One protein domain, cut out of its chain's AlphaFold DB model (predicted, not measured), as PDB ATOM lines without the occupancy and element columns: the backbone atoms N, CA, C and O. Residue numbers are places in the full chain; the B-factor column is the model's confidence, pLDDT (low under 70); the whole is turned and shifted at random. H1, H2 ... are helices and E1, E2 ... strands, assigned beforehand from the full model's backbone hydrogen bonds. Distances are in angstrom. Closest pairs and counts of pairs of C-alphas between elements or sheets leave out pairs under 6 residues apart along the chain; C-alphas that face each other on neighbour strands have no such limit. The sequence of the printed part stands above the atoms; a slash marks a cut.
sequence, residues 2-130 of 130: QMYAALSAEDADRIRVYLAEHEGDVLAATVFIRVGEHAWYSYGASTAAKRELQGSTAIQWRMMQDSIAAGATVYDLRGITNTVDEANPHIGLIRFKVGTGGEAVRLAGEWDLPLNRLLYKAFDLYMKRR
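Overview. This is residues 2 to 130 of the 130 residues of the protein "Peptidoglycan bridge formation glycyltransferase FemA/FemB family protein" of Dermatophilaceae bacterium (UniProt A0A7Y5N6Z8). A small, twisted sheet of four strands curls round one helix, H2, and from this body a long arm reaches away to a lone helix, H4. H1 is a short helix over the opposite face of the sheet, by the start of edge strand E1, and H3 sits near H2 between two long links. The 129 printed residues hold four named helices and four named strands in the order H1, E1, E2, E3, H2, E4, H3, H4; the sheet, in the order E1, E2, E3, E4, is mixed, and the class is mixed, helices and strands. The whole is loose, with a radius of gyration of the C-alphas of 18.8 A and spans of 60 by 43 by 27 A.

Arrangement. H1, residues 2 to 10, is on the sheet at a height of 8.6 A, over E1, residues 15 to 22; their closest C-alphas, those of Ser 8 and Ile 15, are 6.0 A apart. On the local plane H1 stands at 33 degrees to E1, only just slantwise to the strands. E1, E2, residues 25 to 35, and E3, residues 38 to 46, form a meander, each strand the antiparallel neighbour of the one before, in two hairpins. N 18 and O 30 are 2.8 A apart between E1 and E2, and N 31 and O 43 are 2.8 A apart between E2 and E3. H2, residues 55 to 69, is on the sheet, on the opposite face to H1, giving three layers, helices on both faces of a sheet. The closest C-alphas of H2 and E2, those of Ala 28 and Gly 55, are 5.3 A apart. E4, residues 74 to 76, is parallel to E3, with N 76 and O 39 2.8 A apart; E3, H2 and E4 make a strand-helix-strand unit, two parallel neighbour strands with a helix between, with a right-handed crossover. H3, residues 91 to 99, is not on the sheet but is near H2, with 5 pairs of C-alphas within 10 A. H4, residues 117 to 127, is apart from H3. Every O i to N i+4 pair is within hydrogen-bond range in H2, H3 and H4, and 4 of 5 are in H1.

Along the chain. H1 begins at C-alpha 2 (209.287, 171.774, 212.929). E1 measures 23.2 A, E2 30.7 A, E3 23.8 A and H2 21.2 A from first to last C-alpha. H4 ends at C-alpha 127 (205.439, 203.527, 219.713).

Size, cuts and confidence. The two C-alphas farthest apart, those of Glu 23 and Leu 118, are 60.3 A apart. The links E4 to H3 and H3 to H4 are long. Residues 113 to 119, of which 117 to 119 belong to H4, and residues 121 to 130, of which 121 to 127 belong to H4, stand free. The printed part has no cut, and no printed residue is under 70 in pLDDT.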
ATOM      1  N   GLN A   2     208.549 171.243 214.095       89.56
ATOM      2  CA  GLN A   2     209.287 171.774 212.929       89.56
ATOM      3  C   GLN A   2     210.726 172.234 213.228       89.56
ATOM      4  O   GLN A   2     211.635 171.856 212.503       89.56
ATOM      5  N   MET A   3     210.952 172.992 214.309       90.19
ATOM      6  CA  MET A   3     212.299 173.468 214.667       90.19
ATOM      7  C   MET A   3     213.274 172.319 214.951       90.19
ATOM      8  O   MET A   3     214.401 172.350 214.476       90.19
ATOM      9  N   TYR A   4     212.838 171.307 215.710       91.88
ATOM     10  CA  TYR A   4     213.694 170.173 216.053       91.88
ATOM     11  C   TYR A   4     214.076 169.382 214.806       91.88
ATOM     12  O   TYR A   4     215.254 169.140 214.596       91.88
ATOM     13  N   ALA A   5     213.094 169.071 213.952       93.44
ATOM     14  CA  ALA A   5     213.326 168.353 212.704       93.44
ATOM     15  C   ALA A   5     214.224 169.129 211.725       93.44
ATOM     16  O   ALA A   5     215.096 168.537 211.100       93.44
ATOM     17  N   ALA A   6     214.025 170.445 211.592       94.75
ATOM     18  CA  ALA A   6     214.835 171.271 210.700       94.75
ATOM     19  C   ALA A   6     216.294 171.341 211.166       94.75
ATOM     20  O   ALA A   6     217.205 171.121 210.375       94.75
ATOM     21  N   LEU A   7     216.515 171.598 212.458       94.56
ATOM     22  CA  LEU A   7     217.861 171.742 213.005       94.56
ATOM     23  C   LEU A   7     218.605 170.406 213.064       94.56
ATOM     24  O   LEU A   7     219.768 170.354 212.680       94.56
ATOM     25  N   SER A   8     217.954 169.319 213.484       94.06
ATOM     26  CA  SER A   8     218.611 168.008 213.549       94.06
ATOM     27  C   SER A   8     218.984 167.445 212.173       94.06
ATOM     28  O   SER A   8     219.893 166.623 212.078       94.06
ATOM     29  N   ALA A   9     218.316 167.894 211.103       94.88
ATOM     30  CA  ALA A   9     218.679 167.555 209.731       94.88
ATOM     31  C   ALA A   9     219.942 168.287 209.236       94.88
ATOM     32  O   ALA A   9     220.603 167.787 208.328       94.88
ATOM     33  N   GLU A  10     220.282 169.450 209.808       93.25
ATOM     34  CA  GLU A  10     221.531 170.167 209.502       93.25
ATOM     35  C   GLU A  10     222.738 169.490 210.164       93.25
ATOM     36  O   GLU A  10     223.783 169.331 209.537       93.25
ATOM     37  N   ASP A  11     222.594 169.113 211.437       91.50
ATOM     38  CA  ASP A  11     223.606 168.433 212.245       91.50
ATOM     39  C   ASP A  11     222.903 167.722 213.418       91.50
ATOM     40  O   ASP A  11     222.014 168.292 214.056       91.50
ATOM     41  N   ALA A  12     223.299 166.485 213.734       88.88
ATOM     42  CA  ALA A  12     222.694 165.716 214.828       88.88
ATOM     43  C   ALA A  12     222.830 166.410 216.202       88.88
ATOM     44  O   ALA A  12     222.006 166.199 217.092       88.88
ATOM     45  N   ASP A  13     223.829 167.281 216.351       89.81
ATOM     46  CA  ASP A  13     224.133 168.039 217.561       89.81
ATOM     47  C   ASP A  13     223.648 169.492 217.510       89.81
ATOM     48  O   ASP A  13     223.863 170.257 218.457       89.81
ATOM     49  N   ARG A  14     222.951 169.881 216.433       95.06
ATOM     50  CA  ARG A  14     222.395 171.229 216.247       95.06
ATOM     51  C   ARG A  14     221.392 171.603 217.327       95.06
ATOM     52  O   ARG A  14     221.322 172.762 217.735       95.06
ATOM     53  N   ILE A  15     220.598 170.629 217.761       96.88
ATOM     54  CA  ILE A  15     219.568 170.782 218.780       96.88
ATOM     55  C   ILE A  15     219.488 169.522 219.637       96.88
ATOM     56  O   ILE A  15     219.443 168.405 219.128       96.88
ATOM     57  N   ARG A  16     219.431 169.694 220.955       95.81
ATOM     58  CA  ARG A  16     219.276 168.592 221.911       95.81
ATOM     59  C   ARG A  16     218.284 168.975 223.000       95.81
ATOM     60  O   ARG A  16     218.130 170.152 223.325       95.81
ATOM     61  N   VAL A  17     217.624 167.975 223.579       96.44
ATOM     62  CA  VAL A  17     216.826 168.144 224.796       96.44
ATOM     63  C   VAL A  17     217.558 167.446 225.930       96.44
ATOM     64  O   VAL A  17     217.781 166.240 225.873       96.44
ATOM     65  N   TYR A  18     217.943 168.210 226.945       97.75
ATOM     66  CA  TYR A  18     218.514 167.684 228.178       97.75
ATOM     67  C   TYR A  18     217.398 167.469 229.188       97.75
ATOM     68  O   TYR A  18     216.570 168.360 229.378       97.75
ATOM     69  N   LEU A  19     217.403 166.311 229.841       98.12
ATOM     70  CA  LEU A  19     216.494 165.961 230.925       98.12
ATOM     71  C   LEU A  19     217.323 165.646 232.172       98.12
ATOM     72  O   LEU A  19     218.312 164.918 232.094       98.12
ATOM     73  N   ALA A  20     216.929 166.206 233.312       98.00
ATOM     74  CA  ALA A  20     217.418 165.783 234.618       98.00
ATOM     75  C   ALA A  20     216.356 164.899 235.255       98.00
ATOM     76  O   ALA A  20     215.268 165.378 235.578       98.00
ATOM     77  N   GLU A  21     216.691 163.629 235.443       97.62
ATOM     78  CA  GLU A  21     215.795 162.619 235.996       97.62
ATOM     79  C   GLU A  21     216.355 162.061 237.303       97.62
ATOM     80  O   GLU A  21     217.554 161.809 237.421       97.62
ATOM     81  N   HIS A  22     215.479 161.855 238.286       97.56
ATOM     82  CA  HIS A  22     215.818 161.193 239.541       97.56
ATOM     83  C   HIS A  22     214.721 160.206 239.928       97.56
ATOM     84  O   HIS A  22     213.596 160.614 240.221       97.56
ATOM     85  N   GLU A  23     215.064 158.914 239.964       96.50
ATOM     86  CA  GLU A  23     214.140 157.817 240.310       96.50
ATOM     87  C   GLU A  23     212.868 157.793 239.441       96.50
ATOM     88  O   GLU A  23     211.780 157.496 239.922       96.50
ATOM     89  N   GLY A  24     213.001 158.123 238.154       95.62
ATOM     90  CA  GLY A  24     211.882 158.168 237.206       95.62
ATOM     91  C   GLY A  24     211.128 159.501 237.155       95.62
ATOM     92  O   GLY A  24     210.296 159.679 236.270       95.62
ATOM     93  N   ASP A  25     211.444 160.457 238.035       96.56
ATOM     94  CA  ASP A  25     210.857 161.798 237.999       96.56
ATOM     95  C   ASP A  25     211.720 162.760 237.171       96.56
ATOM     96  O   ASP A  25     212.888 162.990 237.496       96.56
ATOM     97  N   VAL A  26     211.137 163.386 236.142       97.69
ATOM     98  CA  VAL A  26     211.783 164.473 235.385       97.69
ATOM     99  C   VAL A  26     211.711 165.765 236.199       97.69
ATOM    100  O   VAL A  26     210.649 166.365 236.371       97.69
ATOM    101  N   LEU A  27     212.859 166.223 236.689       97.62
ATOM    102  CA  LEU A  27     212.969 167.401 237.549       97.62
ATOM    103  C   LEU A  27     213.186 168.688 236.757       97.62
ATOM    104  O   LEU A  27     212.698 169.751 237.151       97.62
ATOM    105  N   ALA A  28     213.913 168.603 235.644       97.88
ATOM    106  CA  ALA A  28     214.154 169.722 234.748       97.88
ATOM    107  C   ALA A  28     214.330 169.247 233.305       97.88
ATOM    108  O   ALA A  28     214.730 168.111 233.052       97.88
ATOM    109  N   ALA A  29     214.047 170.146 232.370       97.88
ATOM    110  CA  ALA A  29     214.227 169.934 230.947       97.88
ATOM    111  C   ALA A  29     214.780 171.200 230.297       97.88
ATOM    112  O   ALA A  29     214.482 172.318 230.726       97.88
ATOM    113  N   THR A  30     215.594 171.051 229.259       97.62
ATOM    114  CA  THR A  30     216.175 172.190 228.549       97.62
ATOM    115  C   THR A  30     216.394 171.896 227.078       97.62
ATOM    116  O   THR A  30     216.962 170.868 226.724       97.62
ATOM    117  N   VAL A  31     215.988 172.834 226.226       97.12
ATOM    118  CA  VAL A  31     216.336 172.862 224.807       97.12
ATOM    119  C   VAL A  31     217.670 173.578 224.649       97.12
ATOM    120  O   VAL A  31     217.804 174.763 224.963       97.12
ATOM    121  N   PHE A  32     218.639 172.832 224.143       97.50
ATOM    122  CA  PHE A  32     219.970 173.277 223.777       97.50
ATOM    123  C   PHE A  32     220.053 173.444 222.265       97.50
ATOM    124  O   PHE A  32     219.576 172.577 221.534       97.50
ATOM    125  N   ILE A  33     220.694 174.513 221.803       97.38
ATOM    126  CA  ILE A  33     220.998 174.724 220.384       97.38
ATOM    127  C   ILE A  33     222.481 175.046 220.245       97.38
ATOM    128  O   ILE A  33     223.033 175.757 221.083       97.38
ATOM    129  N   ARG A  34     223.121 174.575 219.174       96.38
ATOM    130  CA  ARG A  34     224.507 174.913 218.846       96.38
ATOM    131  C   ARG A  34     224.652 175.325 217.387       96.38
ATOM    132  O   ARG A  34     224.123 174.675 216.495       96.38
ATOM    133  N   VAL A  35     225.436 176.370 217.136       94.81
ATOM    134  CA  VAL A  35     225.805 176.845 215.796       94.81
ATOM    135  C   VAL A  35     227.284 177.209 215.809       94.81
ATOM    136  O   VAL A  35     227.688 178.164 216.468       94.81
ATOM    137  N   GLY A  36     228.102 176.437 215.088       92.88
ATOM    138  CA  GLY A  36     229.555 176.613 215.095       92.88
ATOM    139  C   GLY A  36     230.130 176.452 216.505       92.88
ATOM    140  O   GLY A  36     229.900 175.442 217.173       92.88
ATOM    141  N   GLU A  37     230.856 177.460 216.972       96.19
ATOM    142  CA  GLU A  37     231.472 177.484 218.306       96.19
ATOM    143  C   GLU A  37     230.565 178.102 219.388       96.19
ATOM    144  O   GLU A  37     231.015 178.373 220.498       96.19
ATOM    145  N   HIS A  38     229.287 178.340 219.089       97.06
ATOM    146  CA  HIS A  38     228.354 178.979 220.011       97.06
ATOM    147  C   HIS A  38     227.250 178.002 220.425       97.06
ATOM    148  O   HIS A  38     226.570 177.416 219.579       97.06
ATOM    149  N   ALA A  39     227.072 177.842 221.732       97.62
ATOM    150  CA  ALA A  39     226.030 177.042 222.357       97.62
ATOM    151  C   ALA A  39     225.028 177.924 223.118       97.62
ATOM    152  O   ALA A  39     225.427 178.839 223.832       97.62
ATOM    153  N   TRP A  40     223.734 177.626 223.009       97.31
ATOM    154  CA  TRP A  40     222.654 178.372 223.652       97.31
ATOM    155  C   TRP A  40     221.842 177.508 224.610       97.31
ATOM    156  O   TRP A  40     221.326 176.447 224.250       97.31
ATOM    157  N   TYR A  41     221.607 178.060 225.798       96.62
ATOM    158  CA  TYR A  41     220.524 177.665 226.691       96.62
ATOM    159  C   TYR A  41     219.215 178.321 226.220       96.62
ATOM    160  O   TYR A  41     218.842 179.399 226.682       96.62
ATOM    161  N   SER A  42     218.538 177.728 225.232       94.81
ATOM    162  CA  SER A  42     217.413 178.386 224.547       94.81
ATOM    163  C   SER A  42     216.139 178.443 225.387       94.81
ATOM    164  O   SER A  42     215.546 179.512 225.528       94.81
ATOM    165  N   TYR A  43     215.718 177.303 225.936       94.00
ATOM    166  CA  TYR A  43     214.511 177.188 226.755       94.00
ATOM    167  C   TYR A  43     214.763 176.212 227.888       94.00
ATOM    168  O   TYR A  43     215.266 175.124 227.634       94.00
ATOM    169  N   GLY A  44     214.360 176.556 229.106       93.69
ATOM    170  CA  GLY A  44     214.431 175.639 230.235       93.69
ATOM    171  C   GLY A  44     213.171 175.681 231.077       93.69
ATOM    172  O   GLY A  44     212.524 176.720 231.213       93.69
ATOM    173  N   ALA A  45     212.834 174.527 231.634       94.12
ATOM    174  CA  ALA A  45     211.736 174.338 232.560       94.12
ATOM    175  C   ALA A  45     212.202 173.438 233.705       94.12
ATOM    176  O   ALA A  45     213.058 172.572 233.526       94.12
ATOM    177  N   SER A  46     211.633 173.640 234.887       94.88
ATOM    178  CA  SER A  46     211.901 172.798 236.050       94.88
ATOM    179  C   SER A  46     210.677 172.721 236.936       94.88
ATOM    180  O   SER A  46     209.851 173.637 236.941       94.88
ATOM    181  N   THR A  47     210.554 171.619 237.662       94.00
ATOM    182  CA  THR A  47     209.475 171.419 238.623       94.00
ATOM    183  C   THR A  47     209.874 171.974 239.994       94.00
ATOM    184  O   THR A  47     211.042 172.252 240.266       94.00
ATOM    185  N   ALA A  48     208.890 172.155 240.876       92.69
ATOM    186  CA  ALA A  48     209.153 172.459 242.283       92.69
ATOM    187  C   ALA A  48     209.432 171.195 243.123       92.69
ATOM    188  O   ALA A  48     209.838 171.317 244.277       92.69
ATOM    189  N   ALA A  49     209.202 170.001 242.565       92.56
ATOM    190  CA  ALA A  49     209.444 168.736 243.243       92.56
ATOM    191  C   ALA A  49     210.949 168.457 243.342       92.56
ATOM    192  O   ALA A  49     211.704 168.788 242.428       92.56
ATOM    193  N   LYS A  50     211.371 167.854 244.460       93.62
ATOM    194  CA  LYS A  50     212.773 167.504 244.751       93.62
ATOM    195  C   LYS A  50     213.761 168.649 244.445       93.62
ATOM    196  O   LYS A  50     214.823 168.451 243.854       93.62
ATOM    197  N   ARG A  51     213.381 169.893 244.774       91.38
ATOM    198  CA  ARG A  51     214.121 171.116 244.403       91.38
ATOM    199  C   ARG A  51     215.547 171.131 244.961       91.38
ATOM    200  O   ARG A  51     216.440 171.711 244.345       91.38
ATOM    201  N   GLU A  52     215.764 170.483 246.098       94.88
ATOM    202  CA  GLU A  52     217.062 170.272 246.736       94.88
ATOM    203  C   GLU A  52     218.062 169.507 245.858       94.88
ATOM    204  O   GLU A  52     219.265 169.713 246.003       94.88
ATOM    205  N   LEU A  53     217.584 168.700 244.901       96.12
ATOM    206  CA  LEU A  53     218.429 167.977 243.945       96.12
ATOM    207  C   LEU A  53     218.939 168.861 242.800       96.12
ATOM    208  O   LEU A  53     219.788 168.433 242.022       96.12
ATOM    209  N   GLN A  54     218.437 170.096 242.686       94.00
ATOM    210  CA  GLN A  54     218.913 171.110 241.742       94.00
ATOM    211  C   GLN A  54     219.023 170.623 240.283       94.00
ATOM    212  O   GLN A  54     220.021 170.876 239.606       94.00
ATOM    213  N   GLY A  55     217.976 169.969 239.764       96.56
ATOM    214  CA  GLY A  55     217.972 169.409 238.402       96.56
ATOM    215  C   GLY A  55     218.385 170.406 237.308       96.56
ATOM    216  O   GLY A  55     219.160 170.061 236.419       96.56
ATOM    217  N   SER A  56     217.958 171.671 237.405       95.19
ATOM    218  CA  SER A  56     218.373 172.723 236.463       95.19
ATOM    219  C   SER A  56     219.880 172.981 236.492       95.19
ATOM    220  O   SER A  56     220.488 173.147 235.438       95.19
ATOM    221  N   THR A  57     220.495 172.990 237.677       94.88
ATOM    222  CA  THR A  57     221.946 173.166 237.840       94.88
ATOM    223  C   THR A  57     222.704 171.980 237.245       94.88
ATOM    224  O   THR A  57     223.694 172.179 236.542       94.88
ATOM    225  N   ALA A  58     222.211 170.754 237.455       96.06
ATOM    226  CA  ALA A  58     222.796 169.550 236.864       96.06
ATOM    227  C   ALA A  58     222.776 169.596 235.324       96.06
ATOM    228  O   ALA A  58     223.785 169.295 234.685       96.06
ATOM    229  N   ILE A  59     221.664 170.044 234.728       97.62
ATOM    230  CA  ILE A  59     221.565 170.251 233.277       97.62
ATOM    231  C   ILE A  59     222.574 171.293 232.792       97.62
ATOM    232  O   ILE A  59     223.276 171.026 231.821       97.62
ATOM    233  N   GLN A  60     222.677 172.454 233.454       96.81
ATOM    234  CA  GLN A  60     223.639 173.489 233.052       96.81
ATOM    235  C   GLN A  60     225.067 172.950 233.049       96.81
ATOM    236  O   GLN A  60     225.796 173.151 232.083       96.81
ATOM    237  N   TRP A  61     225.454 172.235 234.108       96.38
ATOM    238  CA  TRP A  61     226.775 171.626 234.198       96.38
ATOM    239  C   TRP A  61     227.038 170.680 233.024       96.38
ATOM    240  O   TRP A  61     228.038 170.829 232.322       96.38
ATOM    241  N   ARG A  62     226.100 169.767 232.750       97.81
ATOM    242  CA  ARG A  62     226.227 168.829 231.633       97.81
ATOM    243  C   ARG A  62     226.306 169.542 230.282       97.81
ATOM    244  O   ARG A  62     227.174 169.216 229.476       97.81
ATOM    245  N   MET A  63     225.447 170.532 230.049       97.50
ATOM    246  CA  MET A  63     225.447 171.320 228.817       97.50
ATOM    247  C   MET A  63     226.758 172.078 228.613       97.50
ATOM    248  O   MET A  63     227.248 172.125 227.487       97.50
ATOM    249  N   MET A  64     227.350 172.641 229.670       97.00
ATOM    250  CA  MET A  64     228.657 173.302 229.581       97.00
ATOM    251  C   MET A  64     229.761 172.305 229.217       97.00
ATOM    252  O   MET A  64     230.549 172.581 228.314       97.00
ATOM    253  N   GLN A  65     229.786 171.124 229.844       97.56
ATOM    254  CA  GLN A  65     230.748 170.070 229.501       97.56
ATOM    255  C   GLN A  65     230.612 169.626 228.038       97.56
ATOM    256  O   GLN A  65     231.612 169.557 227.324       97.56
ATOM    257  N   ASP A  66     229.385 169.370 227.583       96.94
ATOM    258  CA  ASP A  66     229.123 168.944 226.207       96.94
ATOM    259  C   ASP A  66     229.449 170.059 225.198       96.94
ATOM    260  O   ASP A  66     229.973 169.779 224.123       96.94
ATOM    261  N   SER A  67     229.218 171.328 225.554       96.81
ATOM    262  CA  SER A  67     229.598 172.483 224.727       96.81
ATOM    263  C   SER A  67     231.116 172.579 224.566       96.81
ATOM    264  O   SER A  67     231.602 172.721 223.446       96.81
ATOM    265  N   ILE A  68     231.870 172.437 225.660       96.81
ATOM    266  CA  ILE A  68     233.341 172.446 225.642       96.81
ATOM    267  C   ILE A  68     233.876 171.279 224.807       96.81
ATOM    268  O   ILE A  68     234.725 171.482 223.943       96.81
ATOM    269  N   ALA A  69     233.357 170.065 225.021       96.69
ATOM    270  CA  ALA A  69     233.760 168.882 224.258       96.69
ATOM    271  C   ALA A  69     233.486 169.039 222.753       96.69
ATOM    272  O   ALA A  69     234.230 168.524 221.922       96.69
ATOM    273  N   ALA A  70     232.441 169.786 222.408       94.81
ATOM    274  CA  ALA A  70     232.076 170.099 221.040       94.81
ATOM    275  C   ALA A  70     232.900 171.255 220.429       94.81
ATOM    276  O   ALA A  70     232.717 171.569 219.254       94.81
ATOM    277  N   GLY A  71     233.803 171.881 221.189       96.31
ATOM    278  CA  GLY A  71     234.634 173.000 220.736       96.31
ATOM    279  C   GLY A  71     233.930 174.356 220.782       96.31
ATOM    280  O   GLY A  71     234.318 175.269 220.059       96.31
ATOM    281  N   ALA A  72     232.872 174.502 221.583       97.25
ATOM    282  CA  ALA A  72     232.245 175.799 221.782       97.25
ATOM    283  C   ALA A  72     233.158 176.735 222.589       97.25
ATOM    284  O   ALA A  72     233.698 176.354 223.628       97.25
ATOM    285  N   THR A  73     233.282 177.973 222.125       97.12
ATOM    286  CA  THR A  73     233.995 179.066 222.796       97.12
ATOM    287  C   THR A  73     233.034 179.995 223.537       97.12
ATOM    288  O   THR A  73     233.457 180.736 224.422       97.12
ATOM    289  N   VAL A  74     231.733 179.923 223.226       96.62
ATOM    290  CA  VAL A  74     230.676 180.702 223.880       96.62
ATOM    291  C   VAL A  74     229.537 179.793 224.331       96.62
ATOM    292  O   VAL A  74     228.999 179.011 223.545       96.62
ATOM    293  N   TYR A  75     229.139 179.946 225.595       97.19
ATOM    294  CA  TYR A  75     227.937 179.352 226.174       97.19
ATOM    295  C   TYR A  75     226.987 180.463 226.637       97.19
ATOM    296  O   TYR A  75     227.230 181.133 227.640       97.19
ATOM    297  N   ASP A  76     225.916 180.690 225.880       96.31
ATOM    298  CA  ASP A  76     224.998 181.813 226.053       96.31
ATOM    299  C   ASP A  76     223.735 181.400 226.821       96.31
ATOM    300  O   ASP A  76     222.875 180.645 226.350       96.31
ATOM    301  N   LEU A  77     223.617 181.956 228.029       94.69
ATOM    302  CA  LEU A  77     222.486 181.796 228.947       94.69
ATOM    303  C   LEU A  77     221.264 182.646 228.564       94.69
ATOM    304  O   LEU A  77     220.246 182.616 229.263       94.69
ATOM    305  N   ARG A  78     221.354 183.402 227.468       92.69
ATOM    306  CA  ARG A  78     220.362 184.324 226.910       92.69
ATOM    307  C   ARG A  78     220.127 185.555 227.788       92.69
ATOM    308  O   ARG A  78     220.709 185.727 228.859       92.69
ATOM    309  N   GLY A  79     219.211 186.409 227.339       89.12
ATOM    310  CA  GLY A  79     218.945 187.724 227.925       89.12
ATOM    311  C   GLY A  79     218.601 187.720 229.419       89.12
ATOM    312  O   GLY A  79     217.962 186.806 229.946       89.12
ATOM    313  N   ILE A  80     219.022 188.781 230.094       87.62
ATOM    314  CA  ILE A  80     218.660 189.122 231.472       87.62
ATOM    315  C   ILE A  80     217.820 190.400 231.473       87.62
ATOM    316  O   ILE A  80     217.811 191.145 230.495       87.62
ATOM    317  N   THR A  81     217.116 190.670 232.571       83.69
ATOM    318  CA  THR A  81     216.489 191.979 232.765       83.69
ATOM    319  C   THR A  81     217.555 193.056 232.954       83.69
ATOM    320  O   THR A  81     218.593 192.811 233.561       83.69
ATOM    321  N   ASN A  82     217.272 194.281 232.504       78.81
ATOM    322  CA  ASN A  82     218.181 195.433 232.626       78.81
ATOM    323  C   ASN A  82     218.272 196.017 234.055       78.81
ATOM    324  O   ASN A  82     218.669 197.165 234.226       78.81
ATOM    325  N   THR A  83     217.879 195.259 235.080       76.62
ATOM    326  CA  THR A  83     217.896 195.691 236.481       76.62
ATOM    327  C   THR A  83     218.373 194.564 237.386       76.62
ATOM    328  O   THR A  83     218.095 193.393 237.124       76.62
ATOM    329  N   VAL A  84     219.075 194.950 238.450       76.31
ATOM    330  CA  VAL A  84     219.540 194.082 239.545       76.31
ATOM    331  C   VAL A  84     218.770 194.337 240.844       76.31
ATOM    332  O   VAL A  84     219.192 193.892 241.906       76.31
ATOM    333  N   ASP A  85     217.654 195.065 240.762       82.31
ATOM    334  CA  ASP A  85     216.764 195.314 241.894       82.31
ATOM    335  C   ASP A  85     216.271 193.992 242.503       82.31
ATOM    336  O   ASP A  85     215.724 193.131 241.805       82.31
ATOM    337  N   GLU A  86     216.459 193.837 243.812       78.19
ATOM    338  CA  GLU A  86     216.048 192.649 244.557       78.19
ATOM    339  C   GLU A  86     214.528 192.483 244.622       78.19
ATOM    340  O   GLU A  86     214.046 191.359 244.754       78.19
ATOM    341  N   ALA A  87     213.767 193.569 244.464       82.81
ATOM    342  CA  ALA A  87     212.312 193.515 244.368       82.81
ATOM    343  C   ALA A  87     211.822 192.989 243.004       82.81
ATOM    344  O   ALA A  87     210.629 192.728 242.834       82.81
ATOM    345  N   ASN A  88     212.711 192.819 242.015       81.06
ATOM    346  CA  ASN A  88     212.323 192.343 240.695       81.06
ATOM    347  C   ASN A  88     212.022 190.828 240.709       81.06
ATOM    348  O   ASN A  88     212.895 190.039 241.080       81.06
ATOM    349  N   PRO A  89     210.860 190.373 240.195       81.38
ATOM    350  CA  PRO A  89     210.526 188.947 240.104       81.38
ATOM    351  C   PRO A  89     211.563 188.087 239.358       81.38
ATOM    352  O   PRO A  89     211.665 186.884 239.594       81.38
ATOM    353  N   HIS A  90     212.351 188.687 238.462       82.50
ATOM    354  CA  HIS A  90     213.370 188.015 237.657       82.50
ATOM    355  C   HIS A  90     214.768 188.000 238.292       82.50
ATOM    356  O   HIS A  90     215.689 187.429 237.703       82.50
ATOM    357  N   ILE A  91     214.955 188.549 239.499       83.94
ATOM    358  CA  ILE A  91     216.273 188.573 240.152       83.94
ATOM    359  C   ILE A  91     216.830 187.161 240.392       83.94
ATOM    360  O   ILE A  91     218.031 186.929 240.263       83.94
ATOM    361  N   GLY A  92     215.955 186.184 240.659       85.12
ATOM    362  CA  GLY A  92     216.343 184.779 240.803       85.12
ATOM    363  C   GLY A  92     216.959 184.197 239.527       85.12
ATOM    364  O   GLY A  92     217.916 183.429 239.607       85.12
ATOM    365  N   LEU A  93     216.472 184.613 238.351       85.81
ATOM    366  CA  LEU A  93     217.031 184.195 237.063       85.81
ATOM    367  C   LEU A  93     218.427 184.788 236.847       85.81
ATOM    368  O   LEU A  93     219.313 184.092 236.358       85.81
ATOM    369  N   ILE A  94     218.643 186.048 237.238       86.94
ATOM    370  CA  ILE A  94     219.975 186.666 237.187       86.94
ATOM    371  C   ILE A  94     220.935 185.921 238.117       86.94
ATOM    372  O   ILE A  94     222.012 185.530 237.677       86.94
ATOM    373  N   ARG A  95     220.540 185.661 239.370       87.19
ATOM    374  CA  ARG A  95     221.379 184.926 240.334       87.19
ATOM    375  C   ARG A  95     221.747 183.532 239.830       87.19
ATOM    376  O   ARG A  95     222.896 183.135 239.964       87.19
ATOM    377  N   PHE A  96     220.804 182.822 239.211       89.12
ATOM    378  CA  PHE A  96     221.067 181.534 238.571       89.12
ATOM    379  C   PHE A  96     222.138 181.639 237.476       89.12
ATOM    380  O   PHE A  96     223.098 180.879 237.492       89.12
ATOM    381  N   LYS A  97     222.011 182.611 236.564       91.06
ATOM    382  CA  LYS A  97     222.943 182.797 235.438       91.06
ATOM    383  C   LYS A  97     224.330 183.267 235.867       91.06
ATOM    384  O   LYS A  97     225.330 182.817 235.329       91.06
ATOM    385  N   VAL A  98     224.405 184.157 236.851       87.62
ATOM    386  CA  VAL A  98     225.691 184.577 237.425       87.62
ATOM    387  C   VAL A  98     226.319 183.425 238.217       87.62
ATOM    388  O   VAL A  98     227.531 183.244 238.187       87.62
ATOM    389  N   GLY A  99     225.502 182.594 238.873       88.19
ATOM    390  CA  GLY A  99     225.951 181.424 239.628       88.19
ATOM    391  C   GLY A  99     226.662 180.355 238.793       88.19
ATOM    392  O   GLY A  99     227.446 179.592 239.349       88.19
ATOM    393  N   THR A 100     226.461 180.315 237.472       88.56
ATOM    394  CA  THR A 100     227.233 179.443 236.565       88.56
ATOM    395  C   THR A 100     228.587 180.044 236.162       88.56
ATOM    396  O   THR A 100     229.281 179.461 235.337       88.56
ATOM    397  N   GLY A 101     228.954 181.216 236.695       89.69
ATOM    398  CA  GLY A 101     230.126 181.989 236.274       89.69
ATOM    399  C   GLY A 101     229.880 182.878 235.050       89.69
ATOM    400  O   GLY A 101     230.836 183.368 234.460       89.69
ATOM    401  N   GLY A 102     228.617 183.069 234.648       88.50
ATOM    402  CA  GLY A 102     228.259 183.886 233.491       88.50
ATOM    403  C   GLY A 102     228.428 185.387 233.738       88.50
ATOM    404  O   GLY A 102     228.214 185.883 234.845       88.50
ATOM    405  N   GLU A 103     228.746 186.119 232.673       91.06
ATOM    406  CA  GLU A 103     228.851 187.578 232.673       91.06
ATOM    407  C   GLU A 103     227.724 188.239 231.867       91.06
ATOM    408  O   GLU A 103     227.167 187.670 230.926       91.06
ATOM    409  N   ALA A 104     227.362 189.464 232.253       90.00
ATOM    410  CA  ALA A 104     226.371 190.250 231.532       90.00
ATOM    411  C   ALA A 104     227.027 190.973 230.348       90.00
ATOM    412  O   ALA A 104     227.795 191.916 230.537       90.00
ATOM    413  N   VAL A 105     226.671 190.574 229.126       90.75
ATOM    414  CA  VAL A 105     227.173 191.195 227.894       90.75
ATOM    415  C   VAL A 105     226.102 192.094 227.282       90.75
ATOM    416  O   VAL A 105     224.978 191.667 227.016       90.75
ATOM    417  N   ARG A 106     226.455 193.359 227.029       90.31
ATOM    418  CA  ARG A 106     225.604 194.293 226.286       90.31
ATOM    419  C   ARG A 106     225.905 194.174 224.796       90.31
ATOM    420  O   ARG A 106     226.993 194.526 224.354       90.31
ATOM    421  N   LEU A 107     224.918 193.721 224.031       90.75
ATOM    422  CA  LEU A 107     224.982 193.740 222.573       90.75
ATOM    423  C   LEU A 107     224.771 195.162 222.048       90.75
ATOM    424  O   LEU A 107     224.216 196.023 222.731       90.75
ATOM    425  N   ALA A 108     225.184 195.390 220.809       93.06
ATOM    426  CA  ALA A 108     225.065 196.688 220.154       93.06
ATOM    427  C   ALA A 108     223.607 197.131 219.896       93.06
ATOM    428  O   ALA A 108     223.366 198.300 219.607       93.06
ATOM    429  N   GLY A 109     222.647 196.224 220.088       91.69
ATOM    430  CA  GLY A 109     221.220 196.498 220.002       91.69
ATOM    431  C   GLY A 109     220.655 196.219 218.616       91.69
ATOM    432  O   GLY A 109     221.195 195.419 217.853       91.69
ATOM    433  N   GLU A 110     219.528 196.854 218.335       92.69
ATOM    434  CA  GLU A 110     218.782 196.698 217.091       92.69
ATOM    435  C   GLU A 110     219.063 197.891 216.170       92.69
ATOM    436  O   GLU A 110     219.189 199.031 216.628       92.69
ATOM    437  N   TRP A 111     219.164 197.625 214.867       94.19
ATOM    438  CA  TRP A 111     219.300 198.654 213.840       94.19
ATOM    439  C   TRP A 111     218.226 198.477 212.782       94.19
ATOM    440  O   TRP A 111     218.100 197.406 212.187       94.19
ATOM    441  N   ASP A 112     217.520 199.564 212.495       94.44
ATOM    442  CA  ASP A 112     216.423 199.561 211.541       94.44
ATOM    443  C   ASP A 112     216.847 200.136 210.189       94.44
ATOM    444  O   ASP A 112     217.402 201.236 210.097       94.44
ATOM    445  N   LEU A 113     216.515 199.413 209.115       95.44
ATOM    446  CA  LEU A 113     216.555 199.911 207.740       95.44
ATOM    447  C   LEU A 113     215.115 200.116 207.238       95.44
ATOM    448  O   LEU A 113     214.460 199.148 206.842       95.44
ATOM    449  N   PRO A 114     214.592 201.357 207.215       95.44
ATOM    450  CA  PRO A 114     213.213 201.605 206.808       95.44
ATOM    451  C   PRO A 114     212.993 201.331 205.315       95.44
ATOM    452  O   PRO A 114     213.300 202.175 204.471       95.44
ATOM    453  N   LEU A 115     212.396 200.181 204.988       96.12
ATOM    454  CA  LEU A 115     212.011 199.842 203.610       96.12
ATOM    455  C   LEU A 115     210.862 200.731 203.106       96.12
ATOM    456  O   LEU A 115     210.850 201.150 201.952       96.12
ATOM    457  N   ASN A 116     209.921 201.077 203.993       97.38
ATOM    458  CA  ASN A 116     208.890 202.084 203.747       97.38
ATOM    459  C   ASN A 116     208.965 203.183 204.812       97.38
ATOM    460  O   ASN A 116     208.537 203.011 205.954       97.38
ATOM    461  N   ARG A 117     209.486 204.346 204.412       96.19
ATOM    462  CA  ARG A 117     209.714 205.489 205.306       96.19
ATOM    463  C   ARG A 117     208.437 206.055 205.929       96.19
ATOM    464  O   ARG A 117     208.502 206.570 207.042       96.19
ATOM    465  N   LEU A 118     207.304 206.003 205.227       97.00
ATOM    466  CA  LEU A 118     206.039 206.543 205.734       97.00
ATOM    467  C   LEU A 118     205.458 205.637 206.820       97.00
ATOM    468  O   LEU A 118     205.143 206.120 207.906       97.00
ATOM    469  N   LEU A 119     205.393 204.329 206.555       97.25
ATOM    470  CA  LEU A 119     204.925 203.347 207.536       97.25
ATOM    471  C   LEU A 119     205.832 203.311 208.765       97.25
ATOM    472  O   LEU A 119     205.332 203.323 209.885       97.25
ATOM    473  N   TYR A 120     207.150 203.354 208.564       96.94
ATOM    474  CA  TYR A 120     208.109 203.386 209.665       96.94
ATOM    475  C   TYR A 120     207.900 204.606 210.572       96.94
ATOM    476  O   TYR A 120     207.844 204.464 211.787       96.94
ATOM    477  N   LYS A 121     207.695 205.802 210.001       96.06
ATOM    478  CA  LYS A 121     207.389 207.008 210.790       96.06
ATOM    479  C   LYS A 121     206.059 206.909 211.535       96.06
ATOM    480  O   LYS A 121     205.972 207.372 212.667       96.06
ATOM    481  N   ALA A 122     205.026 206.344 210.909       96.75
ATOM    482  CA  ALA A 122     203.734 206.149 211.561       96.75
ATOM    483  C   ALA A 122     203.845 205.174 212.745       96.75
ATOM    484  O   ALA A 122     203.308 205.445 213.817       96.75
ATOM    485  N   PHE A 123     204.592 204.082 212.563       95.62
ATOM    486  CA  PHE A 123     204.890 203.111 213.612       95.62
ATOM    487  C   PHE A 123     205.712 203.729 214.751       95.62
ATOM    488  O   PHE A 123     205.318 203.619 215.906       95.62
ATOM    489  N   ASP A 124     206.791 204.448 214.438       94.75
ATOM    490  CA  ASP A 124     207.629 205.137 215.429       94.75
ATOM    491  C   ASP A 124     206.826 206.181 216.228       94.75
ATOM    492  O   ASP A 124     206.929 206.261 217.452       94.75
ATOM    493  N   LEU A 125     205.940 206.937 215.565       95.88
ATOM    494  CA  LEU A 125     205.041 207.875 216.243       95.88
ATOM    495  C   LEU A 125     204.052 207.165 217.178       95.88
ATOM    496  O   LEU A 125     203.757 207.685 218.253       95.88
ATOM    497  N   TYR A 126     203.527 206.008 216.773       95.56
ATOM    498  CA  TYR A 126     202.664 205.188 217.621       95.56
ATOM    499  C   TYR A 126     203.425 204.659 218.842       95.56
ATOM    500  O   TYR A 126     202.958 204.831 219.965       95.56
ATOM    501  N   MET A 127     204.619 204.091 218.638       94.50
ATOM    502  CA  MET A 127     205.439 203.527 219.713       94.50
ATOM    503  C   MET A 127     205.881 204.585 220.728       94.50
ATOM    504  O   MET A 127     205.851 204.314 221.918       94.50
ATOM    505  N   LYS A 128     206.206 205.812 220.294       92.62
ATOM    506  CA  LYS A 128     206.554 206.934 221.193       92.62
ATOM    507  C   LYS A 128     205.409 207.420 222.082       92.62
ATOM    508  O   LYS A 128     205.657 208.146 223.040       92.62
ATOM    509  N   ARG A 129     204.160 207.110 221.727       90.50
ATOM    510  CA  ARG A 129     202.965 207.516 222.485       90.50
ATOM    511  C   ARG A 129     202.506 206.464 223.495       90.50
ATOM    512  O   ARG A 129     201.578 206.749 224.247       90.50
ATOM    513  N   ARG A 130     203.092 205.269 223.464       74.88
ATOM    514  CA  ARG A 130     202.787 204.153 224.357       74.88
ATOM    515  C   ARG A 130     203.805 204.092 225.488       74.88
ATOM    516  O   ARG A 130     203.371 203.743 226.603       74.88
TER     517      ARG A 130